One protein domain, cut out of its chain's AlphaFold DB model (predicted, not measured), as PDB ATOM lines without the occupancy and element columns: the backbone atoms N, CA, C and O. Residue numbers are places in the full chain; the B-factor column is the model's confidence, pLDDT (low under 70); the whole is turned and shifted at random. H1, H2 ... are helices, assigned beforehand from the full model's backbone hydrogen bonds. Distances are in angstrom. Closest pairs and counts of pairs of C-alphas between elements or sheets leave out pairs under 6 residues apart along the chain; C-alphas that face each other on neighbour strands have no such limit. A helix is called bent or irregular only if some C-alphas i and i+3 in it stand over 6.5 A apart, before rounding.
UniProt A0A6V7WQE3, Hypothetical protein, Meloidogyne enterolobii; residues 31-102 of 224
ATOM      1  N   ARG A  31     -39.757 -14.130  17.413       48.47
ATOM      2  CA  ARG A  31     -40.017 -13.826  15.988       48.47
ATOM      3  C   ARG A  31     -39.312 -12.566  15.482       48.47
ATOM      4  O   ARG A  31     -38.705 -12.587  14.417       48.47
ATOM      5  N   GLN A  32     -39.348 -11.480  16.254       50.44
ATOM      6  CA  GLN A  32     -38.671 -10.231  15.884       50.44
ATOM      7  C   GLN A  32     -37.150 -10.352  16.083       50.44
ATOM      8  O   GLN A  32     -36.363  -9.849  15.284       50.44
ATOM      9  N   ARG A  33     -36.732 -11.119  17.100       52.00
ATOM     10  CA  ARG A  33     -35.330 -11.479  17.356       52.00
ATOM     11  C   ARG A  33     -34.750 -12.398  16.276       52.00
ATOM     12  O   ARG A  33     -33.594 -12.221  15.915       52.00
ATOM     13  N   GLN A  34     -35.531 -13.335  15.744       58.31
ATOM     14  CA  GLN A  34     -35.152 -14.218  14.637       58.31
ATOM     15  C   GLN A  34     -35.033 -13.444  13.327       58.31
ATOM     16  O   GLN A  34     -34.109 -13.720  12.577       58.31
ATOM     17  N   SER A  35     -35.894 -12.448  13.083       59.03
ATOM     18  CA  SER A  35     -35.760 -11.555  11.922       59.03
ATOM     19  C   SER A  35     -34.441 -10.782  11.958       59.03
ATOM     20  O   SER A  35     -33.699 -10.800  10.986       59.03
ATOM     21  N   LEU A  36     -34.096 -10.178  13.102       61.06
ATOM     22  CA  LEU A  36     -32.832  -9.449  13.253       61.06
ATOM     23  C   LEU A  36     -31.613 -10.375  13.166       61.06
ATOM     24  O   LEU A  36     -30.616 -10.020  12.548       61.06
ATOM     25  N   LEU A  37     -31.681 -11.572  13.758       66.44
ATOM     26  CA  LEU A  37     -30.610 -12.566  13.636       66.44
ATOM     27  C   LEU A  37     -30.454 -13.055  12.192       66.44
ATOM     28  O   LEU A  37     -29.326 -13.230  11.744       66.44
ATOM     29  N   ALA A  38     -31.553 -13.238  11.460       67.50
ATOM     30  CA  ALA A  38     -31.518 -13.595  10.048       67.50
ATOM     31  C   ALA A  38     -30.886 -12.477   9.208       67.50
ATOM     32  O   ALA A  38     -30.016 -12.774   8.395       67.50
ATOM     33  N   ASP A  39     -31.223 -11.212   9.466       74.50
ATOM     34  CA  ASP A  39     -30.613 -10.064   8.784       74.50
ATOM     35  C   ASP A  39     -29.109  -9.952   9.083       74.50
ATOM     36  O   ASP A  39     -28.305  -9.705   8.185       74.50
ATOM     37  N   ILE A  40     -28.700 -10.201  10.331       71.12
ATOM     38  CA  ILE A  40     -27.291 -10.195  10.748       71.12
ATOM     39  C   ILE A  40     -26.518 -11.351  10.104       71.12
ATOM     40  O   ILE A  40     -25.424 -11.146   9.581       71.12
ATOM     41  N   VAL A  41     -27.075 -12.563  10.109       77.12
ATOM     42  CA  VAL A  41     -26.463 -13.731   9.458       77.12
ATOM     43  C   VAL A  41     -26.393 -13.521   7.948       77.12
ATOM     44  O   VAL A  41     -25.389 -13.861   7.329       77.12
ATOM     45  N   GLN A  42     -27.409 -12.901   7.351       74.75
ATOM     46  CA  GLN A  42     -27.419 -12.546   5.938       74.75
ATOM     47  C   GLN A  42     -26.342 -11.505   5.610       74.75
ATOM     48  O   GLN A  42     -25.629 -11.669   4.622       74.75
ATOM     49  N   ALA A  43     -26.157 -10.484   6.449       74.69
ATOM     50  CA  ALA A  43     -25.077  -9.510   6.302       74.69
ATOM     51  C   ALA A  43     -23.692 -10.159   6.473       74.69
ATOM     52  O   ALA A  43     -22.770  -9.870   5.711       74.69
ATOM     53  N   GLN A  44     -23.555 -11.095   7.415       76.38
ATOM     54  CA  GLN A  44     -22.329 -11.864   7.610       76.38
ATOM     55  C   GLN A  44     -22.025 -12.733   6.383       76.38
ATOM     56  O   GLN A  44     -20.896 -12.741   5.900       76.38
ATOM     57  N   LEU A  45     -23.017 -13.439   5.842       77.50
ATOM     58  CA  LEU A  45     -22.865 -14.243   4.629       77.50
ATOM     59  C   LEU A  45     -22.543 -13.375   3.407       77.50
ATOM     60  O   LEU A  45     -21.711 -13.773   2.598       77.50
ATOM     61  N   ALA A  46     -23.132 -12.181   3.299       77.19
ATOM     62  CA  ALA A  46     -22.805 -11.212   2.256       77.19
ATOM     63  C   ALA A  46     -21.357 -10.703   2.367       77.19
ATOM     64  O   ALA A  46     -20.673 -10.534   1.359       77.19
ATOM     65  N   LEU A  47     -20.857 -10.508   3.591       73.62
ATOM     66  CA  LEU A  47     -19.452 -10.183   3.836       73.62
ATOM     67  C   LEU A  47     -18.538 -11.335   3.384       73.62
ATOM     68  O   LEU A  47     -17.536 -11.102   2.711       73.62
ATOM     69  N   TRP A  48     -18.899 -12.580   3.704       75.19
ATOM     70  CA  TRP A  48     -18.156 -13.769   3.278       75.19
ATOM     71  C   TRP A  48     -18.125 -13.927   1.758       75.19
ATOM     72  O   TRP A  48     -17.062 -14.184   1.191       75.19
ATOM     73  N   THR A  49     -19.260 -13.749   1.080       77.44
ATOM     74  CA  THR A  49     -19.314 -13.836  -0.382       77.44
ATOM     75  C   THR A  49     -18.522 -12.716  -1.035       77.44
ATOM     76  O   THR A  49     -17.769 -12.998  -1.958       77.44
ATOM     77  N   LEU A  50     -18.588 -11.485  -0.518       76.38
ATOM     78  CA  LEU A  50     -17.791 -10.360  -1.009       76.38
ATOM     79  C   LEU A  50     -16.286 -10.636  -0.894       76.38
ATOM     80  O   LEU A  50     -15.545 -10.402  -1.849       76.38
ATOM     81  N   ILE A  51     -15.837 -11.197   0.232       74.75
ATOM     82  CA  ILE A  51     -14.441 -11.611   0.417       74.75
ATOM     83  C   ILE A  51     -14.062 -12.666  -0.630       74.75
ATOM     84  O   ILE A  51     -13.068 -12.494  -1.335       74.75
ATOM     85  N   ILE A  52     -14.870 -13.720  -0.800       76.38
ATOM     86  CA  ILE A  52     -14.622 -14.778  -1.794       76.38
ATOM     87  C   ILE A  52     -14.598 -14.209  -3.216       76.38
ATOM     88  O   ILE A  52     -13.747 -14.597  -4.012       76.38
ATOM     89  N   THR A  53     -15.485 -13.267  -3.544       78.12
ATOM     90  CA  THR A  53     -15.516 -12.602  -4.850       78.12
ATOM     91  C   THR A  53     -14.240 -11.807  -5.096       78.12
ATOM     92  O   THR A  53     -13.652 -11.944  -6.165       78.12
ATOM     93  N   ILE A  54     -13.757 -11.042  -4.112       76.44
ATOM     94  CA  ILE A  54     -12.484 -10.318  -4.222       76.44
ATOM     95  C   ILE A  54     -11.336 -11.306  -4.434       76.44
ATOM     96  O   ILE A  54     -10.540 -11.113  -5.348       76.44
ATOM     97  N   PHE A  55     -11.279 -12.390  -3.656       74.50
ATOM     98  CA  PHE A  55     -10.277 -13.445  -3.825       74.50
ATOM     99  C   PHE A  55     -10.316 -14.082  -5.209       74.50
ATOM    100  O   PHE A  55      -9.272 -14.267  -5.832       74.50
ATOM    101  N   TYR A  56     -11.511 -14.400  -5.698       73.62
ATOM    102  CA  TYR A  56     -11.714 -14.986  -7.012       73.62
ATOM    103  C   TYR A  56     -11.265 -14.030  -8.122       73.62
ATOM    104  O   TYR A  56     -10.504 -14.426  -9.002       73.62
ATOM    105  N   SER A  57     -11.645 -12.752  -8.048       71.62
ATOM    106  CA  SER A  57     -11.172 -11.720  -8.975       71.62
ATOM    107  C   SER A  57      -9.652 -11.537  -8.909       71.62
ATOM    108  O   SER A  57      -9.012 -11.345  -9.941       71.62
ATOM    109  N   TYR A  58      -9.055 -11.661  -7.721       66.69
ATOM    110  CA  TYR A  58      -7.609 -11.559  -7.517       66.69
ATOM    111  C   TYR A  58      -6.849 -12.776  -8.067       66.69
ATOM    112  O   TYR A  58      -5.762 -12.631  -8.630       66.69
ATOM    113  N   ALA A  59      -7.440 -13.969  -7.956       69.06
ATOM    114  CA  ALA A  59      -6.945 -15.202  -8.562       69.06
ATOM    115  C   ALA A  59      -7.056 -15.195 -10.082       69.06
ATOM    116  O   ALA A  59      -6.137 -15.639 -10.768       69.06
ATOM    117  N   TRP A  60      -8.134 -14.619 -10.606       65.88
ATOM    118  CA  TRP A  60      -8.342 -14.477 -12.038       65.88
ATOM    119  C   TRP A  60      -7.354 -13.496 -12.685       65.88
ATOM    120  O   TRP A  60      -6.880 -13.732 -13.793       65.88
ATOM    121  N   GLN A  61      -7.002 -12.403 -12.000       61.62
ATOM    122  CA  GLN A  61      -6.089 -11.391 -12.547       61.62
ATOM    123  C   GLN A  61      -4.612 -11.808 -12.541       61.62
ATOM    124  O   GLN A  61      -3.819 -11.284 -13.326       61.62
ATOM    125  N   ASN A  62      -4.211 -12.761 -11.701       62.25
ATOM    126  CA  ASN A  62      -2.802 -13.075 -11.505       62.25
ATOM    127  C   ASN A  62      -2.349 -14.344 -12.246       62.25
ATOM    128  O   ASN A  62      -1.972 -15.357 -11.661       62.25
ATOM    129  N   HIS A  63      -2.253 -14.242 -13.570       58.91
ATOM    130  CA  HIS A  63      -1.645 -15.267 -14.428       58.91
ATOM    131  C   HIS A  63      -0.104 -15.127 -14.555       58.91
ATOM    132  O   HIS A  63       0.492 -15.509 -15.566       58.91
ATOM    133  N   ARG A  64       0.583 -14.541 -13.554       60.66
ATOM    134  CA  ARG A  64       2.055 -14.398 -13.537       60.66
ATOM    135  C   ARG A  64       2.694 -15.083 -12.327       60.66
ATOM    136  O   ARG A  64       2.211 -15.001 -11.205       60.66
ATOM    137  N   LYS A  65       3.852 -15.707 -12.573       60.88
ATOM    138  CA  LYS A  65       4.617 -16.655 -11.728       60.88
ATOM    139  C   LYS A  65       4.975 -16.204 -10.293       60.88
ATOM    140  O   LYS A  65       5.550 -16.987  -9.551       60.88
ATOM    141  N   LYS A  66       4.640 -14.976  -9.883       65.06
ATOM    142  CA  LYS A  66       4.843 -14.450  -8.516       65.06
ATOM    143  C   LYS A  66       3.571 -14.503  -7.650       65.06
ATOM    144  O   LYS A  66       3.606 -14.120  -6.485       65.06
ATOM    145  N   PHE A  67       2.462 -14.998  -8.204       63.53
ATOM    146  CA  PHE A  67       1.157 -15.009  -7.547       63.53
ATOM    147  C   PHE A  67       1.071 -15.930  -6.331       63.53
ATOM    148  O   PHE A  67       0.483 -15.555  -5.324       63.53
ATOM    149  N   LEU A  68       1.696 -17.106  -6.396       66.25
ATOM    150  CA  LEU A  68       1.596 -18.123  -5.345       66.25
ATOM    151  C   LEU A  68       2.091 -17.608  -3.985       66.25
ATOM    152  O   LEU A  68       1.459 -17.873  -2.969       66.25
ATOM    153  N   LEU A  69       3.156 -16.802  -3.973       65.69
ATOM    154  CA  LEU A  69       3.702 -16.211  -2.748       65.69
ATOM    155  C   LEU A  69       2.791 -15.094  -2.211       65.69
ATOM    156  O   LEU A  69       2.548 -15.024  -1.012       65.69
ATOM    157  N   SER A  70       2.207 -14.281  -3.098       69.38
ATOM    158  CA  SER A  70       1.202 -13.278  -2.717       69.38
ATOM    159  C   SER A  70      -0.069 -13.920  -2.158       69.38
ATOM    160  O   SER A  70      -0.565 -13.453  -1.139       69.38
ATOM    161  N   VAL A  71      -0.573 -15.004  -2.755       74.19
ATOM    162  CA  VAL A  71      -1.726 -15.752  -2.227       74.19
ATOM    163  C   VAL A  71      -1.402 -16.357  -0.880       74.19
ATOM    164  O   VAL A  71      -2.214 -16.263   0.028       74.19
ATOM    165  N   PHE A  72      -0.216 -16.937  -0.717       73.94
ATOM    166  CA  PHE A  72       0.166 -17.564   0.543       73.94
ATOM    167  C   PHE A  72       0.307 -16.563   1.694       73.94
ATOM    168  O   PHE A  72       0.186 -16.955   2.845       73.94
ATOM    169  N   VAL A  73       0.531 -15.279   1.407       75.19
ATOM    170  CA  VAL A  73       0.505 -14.210   2.416       75.19
ATOM    171  C   VAL A  73      -0.916 -13.683   2.611       75.19
ATOM    172  O   VAL A  73      -1.383 -13.557   3.737       75.19
ATOM    173  N   VAL A  74      -1.646 -13.432   1.525       76.62
ATOM    174  CA  VAL A  74      -2.989 -12.837   1.578       76.62
ATOM    175  C   VAL A  74      -4.026 -13.801   2.165       76.62
ATOM    176  O   VAL A  74      -4.932 -13.359   2.864       76.62
ATOM    177  N   LEU A  75      -3.894 -15.110   1.938       75.38
ATOM    178  CA  LEU A  75      -4.814 -16.130   2.441       75.38
ATOM    179  C   LEU A  75      -4.815 -16.217   3.982       75.38
ATOM    180  O   LEU A  75      -5.890 -16.082   4.565       75.38
ATOM    181  N   PRO A  76      -3.670 -16.359   4.683       79.44
ATOM    182  CA  PRO A  76      -3.648 -16.303   6.141       79.44
ATOM    183  C   PRO A  76      -4.040 -14.924   6.672       79.44
ATOM    184  O   PRO A  76      -4.782 -14.860   7.649       79.44
ATOM    185  N   THR A  77      -3.640 -13.822   6.024       77.00
ATOM    186  CA  THR A  77      -4.082 -12.484   6.450       77.00
ATOM    187  C   THR A  77      -5.600 -12.341   6.365       77.00
ATOM    188  O   THR A  77      -6.219 -11.865   7.310       77.00
ATOM    189  N   ALA A  78      -6.234 -12.811   5.292       76.31
ATOM    190  CA  ALA A  78      -7.685 -12.770   5.178       76.31
ATOM    191  C   ALA A  78      -8.392 -13.743   6.116       76.31
ATOM    192  O   ALA A  78      -9.455 -13.404   6.618       76.31
ATOM    193  N   MET A  79      -7.814 -14.913   6.398       77.00
ATOM    194  CA  MET A  79      -8.344 -15.824   7.417       77.00
ATOM    195  C   MET A  79      -8.337 -15.160   8.796       77.00
ATOM    196  O   MET A  79      -9.345 -15.213   9.496       77.00
ATOM    197  N   VAL A  80      -7.248 -14.477   9.165       81.50
ATOM    198  CA  VAL A  80      -7.156 -13.722  10.425       81.50
ATOM    199  C   VAL A  80      -8.161 -12.574  10.439       81.50
ATOM    200  O   VAL A  80      -8.944 -12.473  11.378       81.50
ATOM    201  N   VAL A  81      -8.210 -11.754   9.386       78.38
ATOM    202  CA  VAL A  81      -9.162 -10.637   9.285       78.38
ATOM    203  C   VAL A  81     -10.600 -11.150   9.361       78.38
ATOM    204  O   VAL A  81     -11.398 -10.632  10.136       78.38
ATOM    205  N   CYS A  82     -10.933 -12.227   8.656       74.50
ATOM    206  CA  CYS A  82     -12.274 -12.794   8.678       74.50
ATOM    207  C   CYS A  82     -12.627 -13.405  10.042       74.50
ATOM    208  O   CYS A  82     -13.739 -13.220  10.535       74.50
ATOM    209  N   CYS A  83     -11.665 -14.054  10.702       77.31
ATOM    210  CA  CYS A  83     -11.832 -14.566  12.058       77.31
ATOM    211  C   CYS A  83     -12.066 -13.422  13.061       77.31
ATOM    212  O   CYS A  83     -13.007 -13.483  13.852       77.31
ATOM    213  N   THR A  84     -11.284 -12.340  12.973       80.94
ATOM    214  CA  THR A  84     -11.454 -11.157  13.832       80.94
ATOM    215  C   THR A  84     -12.778 -10.440  13.587       80.94
ATOM    216  O   THR A  84     -13.445 -10.086  14.552       80.94
ATOM    217  N   LEU A  85     -13.210 -10.286  12.331       78.62
ATOM    218  CA  LEU A  85     -14.493  -9.667  11.995       78.62
ATOM    219  C   LEU A  85     -15.668 -10.538  12.459       78.62
ATOM    220  O   LEU A  85     -16.577 -10.022  13.098       78.62
ATOM    221  N   SER A  86     -15.626 -11.853  12.233       77.25
ATOM    222  CA  SER A  86     -16.649 -12.790  12.724       77.25
ATOM    223  C   SER A  86     -16.752 -12.774  14.257       77.25
ATOM    224  O   SER A  86     -17.847 -12.701  14.821       77.25
ATOM    225  N   SER A  87     -15.607 -12.764  14.949       80.38
ATOM    226  CA  SER A  87     -15.550 -12.675  16.411       80.38
ATOM    227  C   SER A  87     -16.064 -11.325  16.927       80.38
ATOM    228  O   SER A  87     -16.932 -11.304  17.797       80.38
ATOM    229  N   MET A  88     -15.618 -10.204  16.351       79.88
ATOM    230  CA  MET A  88     -16.092  -8.860  16.704       79.88
ATOM    231  C   MET A  88     -17.594  -8.705  16.479       79.88
ATOM    232  O   MET A  88     -18.276  -8.209  17.370       79.88
ATOM    233  N   LEU A  89     -18.132  -9.161  15.343       73.06
ATOM    234  CA  LEU A  89     -19.575  -9.123  15.096       73.06
ATOM    235  C   LEU A  89     -20.334  -9.968  16.123       73.06
ATOM    236  O   LEU A  89     -21.328  -9.499  16.671       73.06
ATOM    237  N   THR A  90     -19.843 -11.162  16.454       78.88
ATOM    238  CA  THR A  90     -20.446 -12.009  17.494       78.88
ATOM    239  C   THR A  90     -20.457 -11.297  18.851       78.88
ATOM    240  O   THR A  90     -21.488 -11.264  19.521       78.88
ATOM    241  N   VAL A  91     -19.350 -10.658  19.237       79.69
ATOM    242  CA  VAL A  91     -19.242  -9.897  20.492       79.69
ATOM    243  C   VAL A  91     -20.164  -8.677  20.490       79.69
ATOM    244  O   VAL A  91     -20.873  -8.462  21.467       79.69
ATOM    245  N   ILE A  92     -20.225  -7.913  19.398       82.31
ATOM    246  CA  ILE A  92     -21.117  -6.752  19.264       82.31
ATOM    247  C   ILE A  92     -22.587  -7.185  19.344       82.31
ATOM    248  O   ILE A  92     -23.382  -6.514  19.996       82.31
ATOM    249  N   VAL A  93     -22.958  -8.324  18.754       74.06
ATOM    250  CA  VAL A  93     -24.318  -8.879  18.845       74.06
ATOM    251  C   VAL A  93     -24.644  -9.304  20.275       74.06
ATOM    252  O   VAL A  93     -25.720  -8.980  20.782       74.06
ATOM    253  N   ILE A  94     -23.723  -9.996  20.948       77.88
ATOM    254  CA  ILE A  94     -23.893 -10.413  22.344       77.88
ATOM    255  C   ILE A  94     -24.022  -9.183  23.251       77.88
ATOM    256  O   ILE A  94     -24.961  -9.113  24.042       77.88
ATOM    257  N   LEU A  95     -23.151  -8.182  23.093       76.25
ATOM    258  CA  LEU A  95     -23.207  -6.922  23.835       76.25
ATOM    259  C   LEU A  95     -24.493  -6.146  23.530       76.25
ATOM    260  O   LEU A  95     -25.145  -5.681  24.453       76.25
ATOM    261  N   GLY A  96     -24.928  -6.068  22.272       71.88
ATOM    262  CA  GLY A  96     -26.192  -5.433  21.889       71.88
ATOM    263  C   GLY A  96     -27.413  -6.094  22.536       71.88
ATOM    264  O   GLY A  96     -28.360  -5.406  22.922       71.88
ATOM    265  N   ARG A  97     -27.381  -7.419  22.746       66.81
ATOM    266  CA  ARG A  97     -28.410  -8.144  23.512       66.81
ATOM    267  C   ARG A  97     -28.290  -7.912  25.014       66.81
ATOM    268  O   ARG A  97     -29.314  -7.702  25.658       66.81
ATOM    269  N   PHE A  98     -27.076  -7.887  25.558       67.69
ATOM    270  CA  PHE A  98     -26.828  -7.567  26.966       67.69
ATOM    271  C   PHE A  98     -27.211  -6.131  27.325       67.69
ATOM    272  O   PHE A  98     -27.692  -5.917  28.430       67.69
ATOM    273  N   PHE A  99     -27.065  -5.182  26.391       61.16
ATOM    274  CA  PHE A  99     -27.454  -3.774  26.528       61.16
ATOM    275  C   PHE A  99     -28.910  -3.481  26.126       61.16
ATOM    276  O   PHE A  99     -29.461  -2.479  26.570       61.16
ATOM    277  N   SER A 100     -29.583  -4.386  25.404       50.81
ATOM    278  CA  SER A 100     -31.052  -4.358  25.237       50.81
ATOM    279  C   SER A 100     -31.807  -5.095  26.356       50.81
ATOM    280  O   SER A 100     -32.994  -4.858  26.561       50.81
ATOM    281  N   SER A 101     -31.134  -5.987  27.091       46.25
ATOM    282  CA  SER A 101     -31.652  -6.708  28.262       46.25
ATOM    283  C   SER A 101     -31.263  -6.167  29.665       46.25
ATOM    284  O   SER A 101     -31.650  -6.820  30.635       46.25
ATOM    285  N   PRO A 102     -30.563  -5.028  29.876       50.78
ATOM    286  CA  PRO A 102     -30.258  -4.538  31.217       50.78
ATOM    287  C   PRO A 102     -31.450  -3.769  31.808       50.78
ATOM    288  O   PRO A 102     -31.454  -3.463  32.997       50.78
TER     289      PRO A 102
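What this domain is: This is residues 31 to 102 of the 224 residues of the protein "Hypothetical protein" of Meloidogyne enterolobii (UniProt A0A6V7WQE3). Two long helices, H2 and H1, stand side by side and run opposite ways, joined at one end by a tight link in which the backbone folds back, so that the outline is a long, narrow rod. The two helices are close but not clearly touching, with 1 pair of C-alphas within 8 A, those of Gln 44 and Ser 86. The printed part has 72 residues with two named helices, H1 then H2 along the chain, and no named strand; the class is all helix. The whole is only just loose, close to extended, with a radius of gyration of the C-alphas of 16.8 A, and the C-alphas span 56 by 19 by 9 A.

How they stand to each other: The longest helix is H2, residues 67 to 100. The other helix is H1, residues 31 to 61, which comes before it along the chain. The two are close but not clearly touching, with 1 pair of C-alphas within 8 A: the closest are those of Gln 44 and Ser 86, 7.7 A apart. Their centres are 12.2 A apart. Their lines stand at a shallow tilt of 12 degrees, and they run opposite ways. In H1 every O i to N i+4 pair is within hydrogen-bond range, and in H2 29 of 30 are.

Where its parts are: H2 has 34 residues and measures 47.2 A from C-alpha 67 at (1.157, -15.009, -7.547) to C-alpha 100 at (-31.052, -4.358, 25.237). H1 has 31 residues and measures 44.4 A from its first C-alpha, that of Arg 31 at (-40.017, -13.826, 15.988), to its last, that of Gln 61. Neither helix is bent or irregular.

The domain as a whole: The two C-alphas farthest apart are those of Lys 65 and Pro 102, at 56.6 A. The printed part has no cut, and the link from H1 to H2, with 5 residues between them, is tight. The mean pLDDT of the printed part is 70.6; it is under 70 at residues 31 to 38, 58 to 70 and 97 to 102.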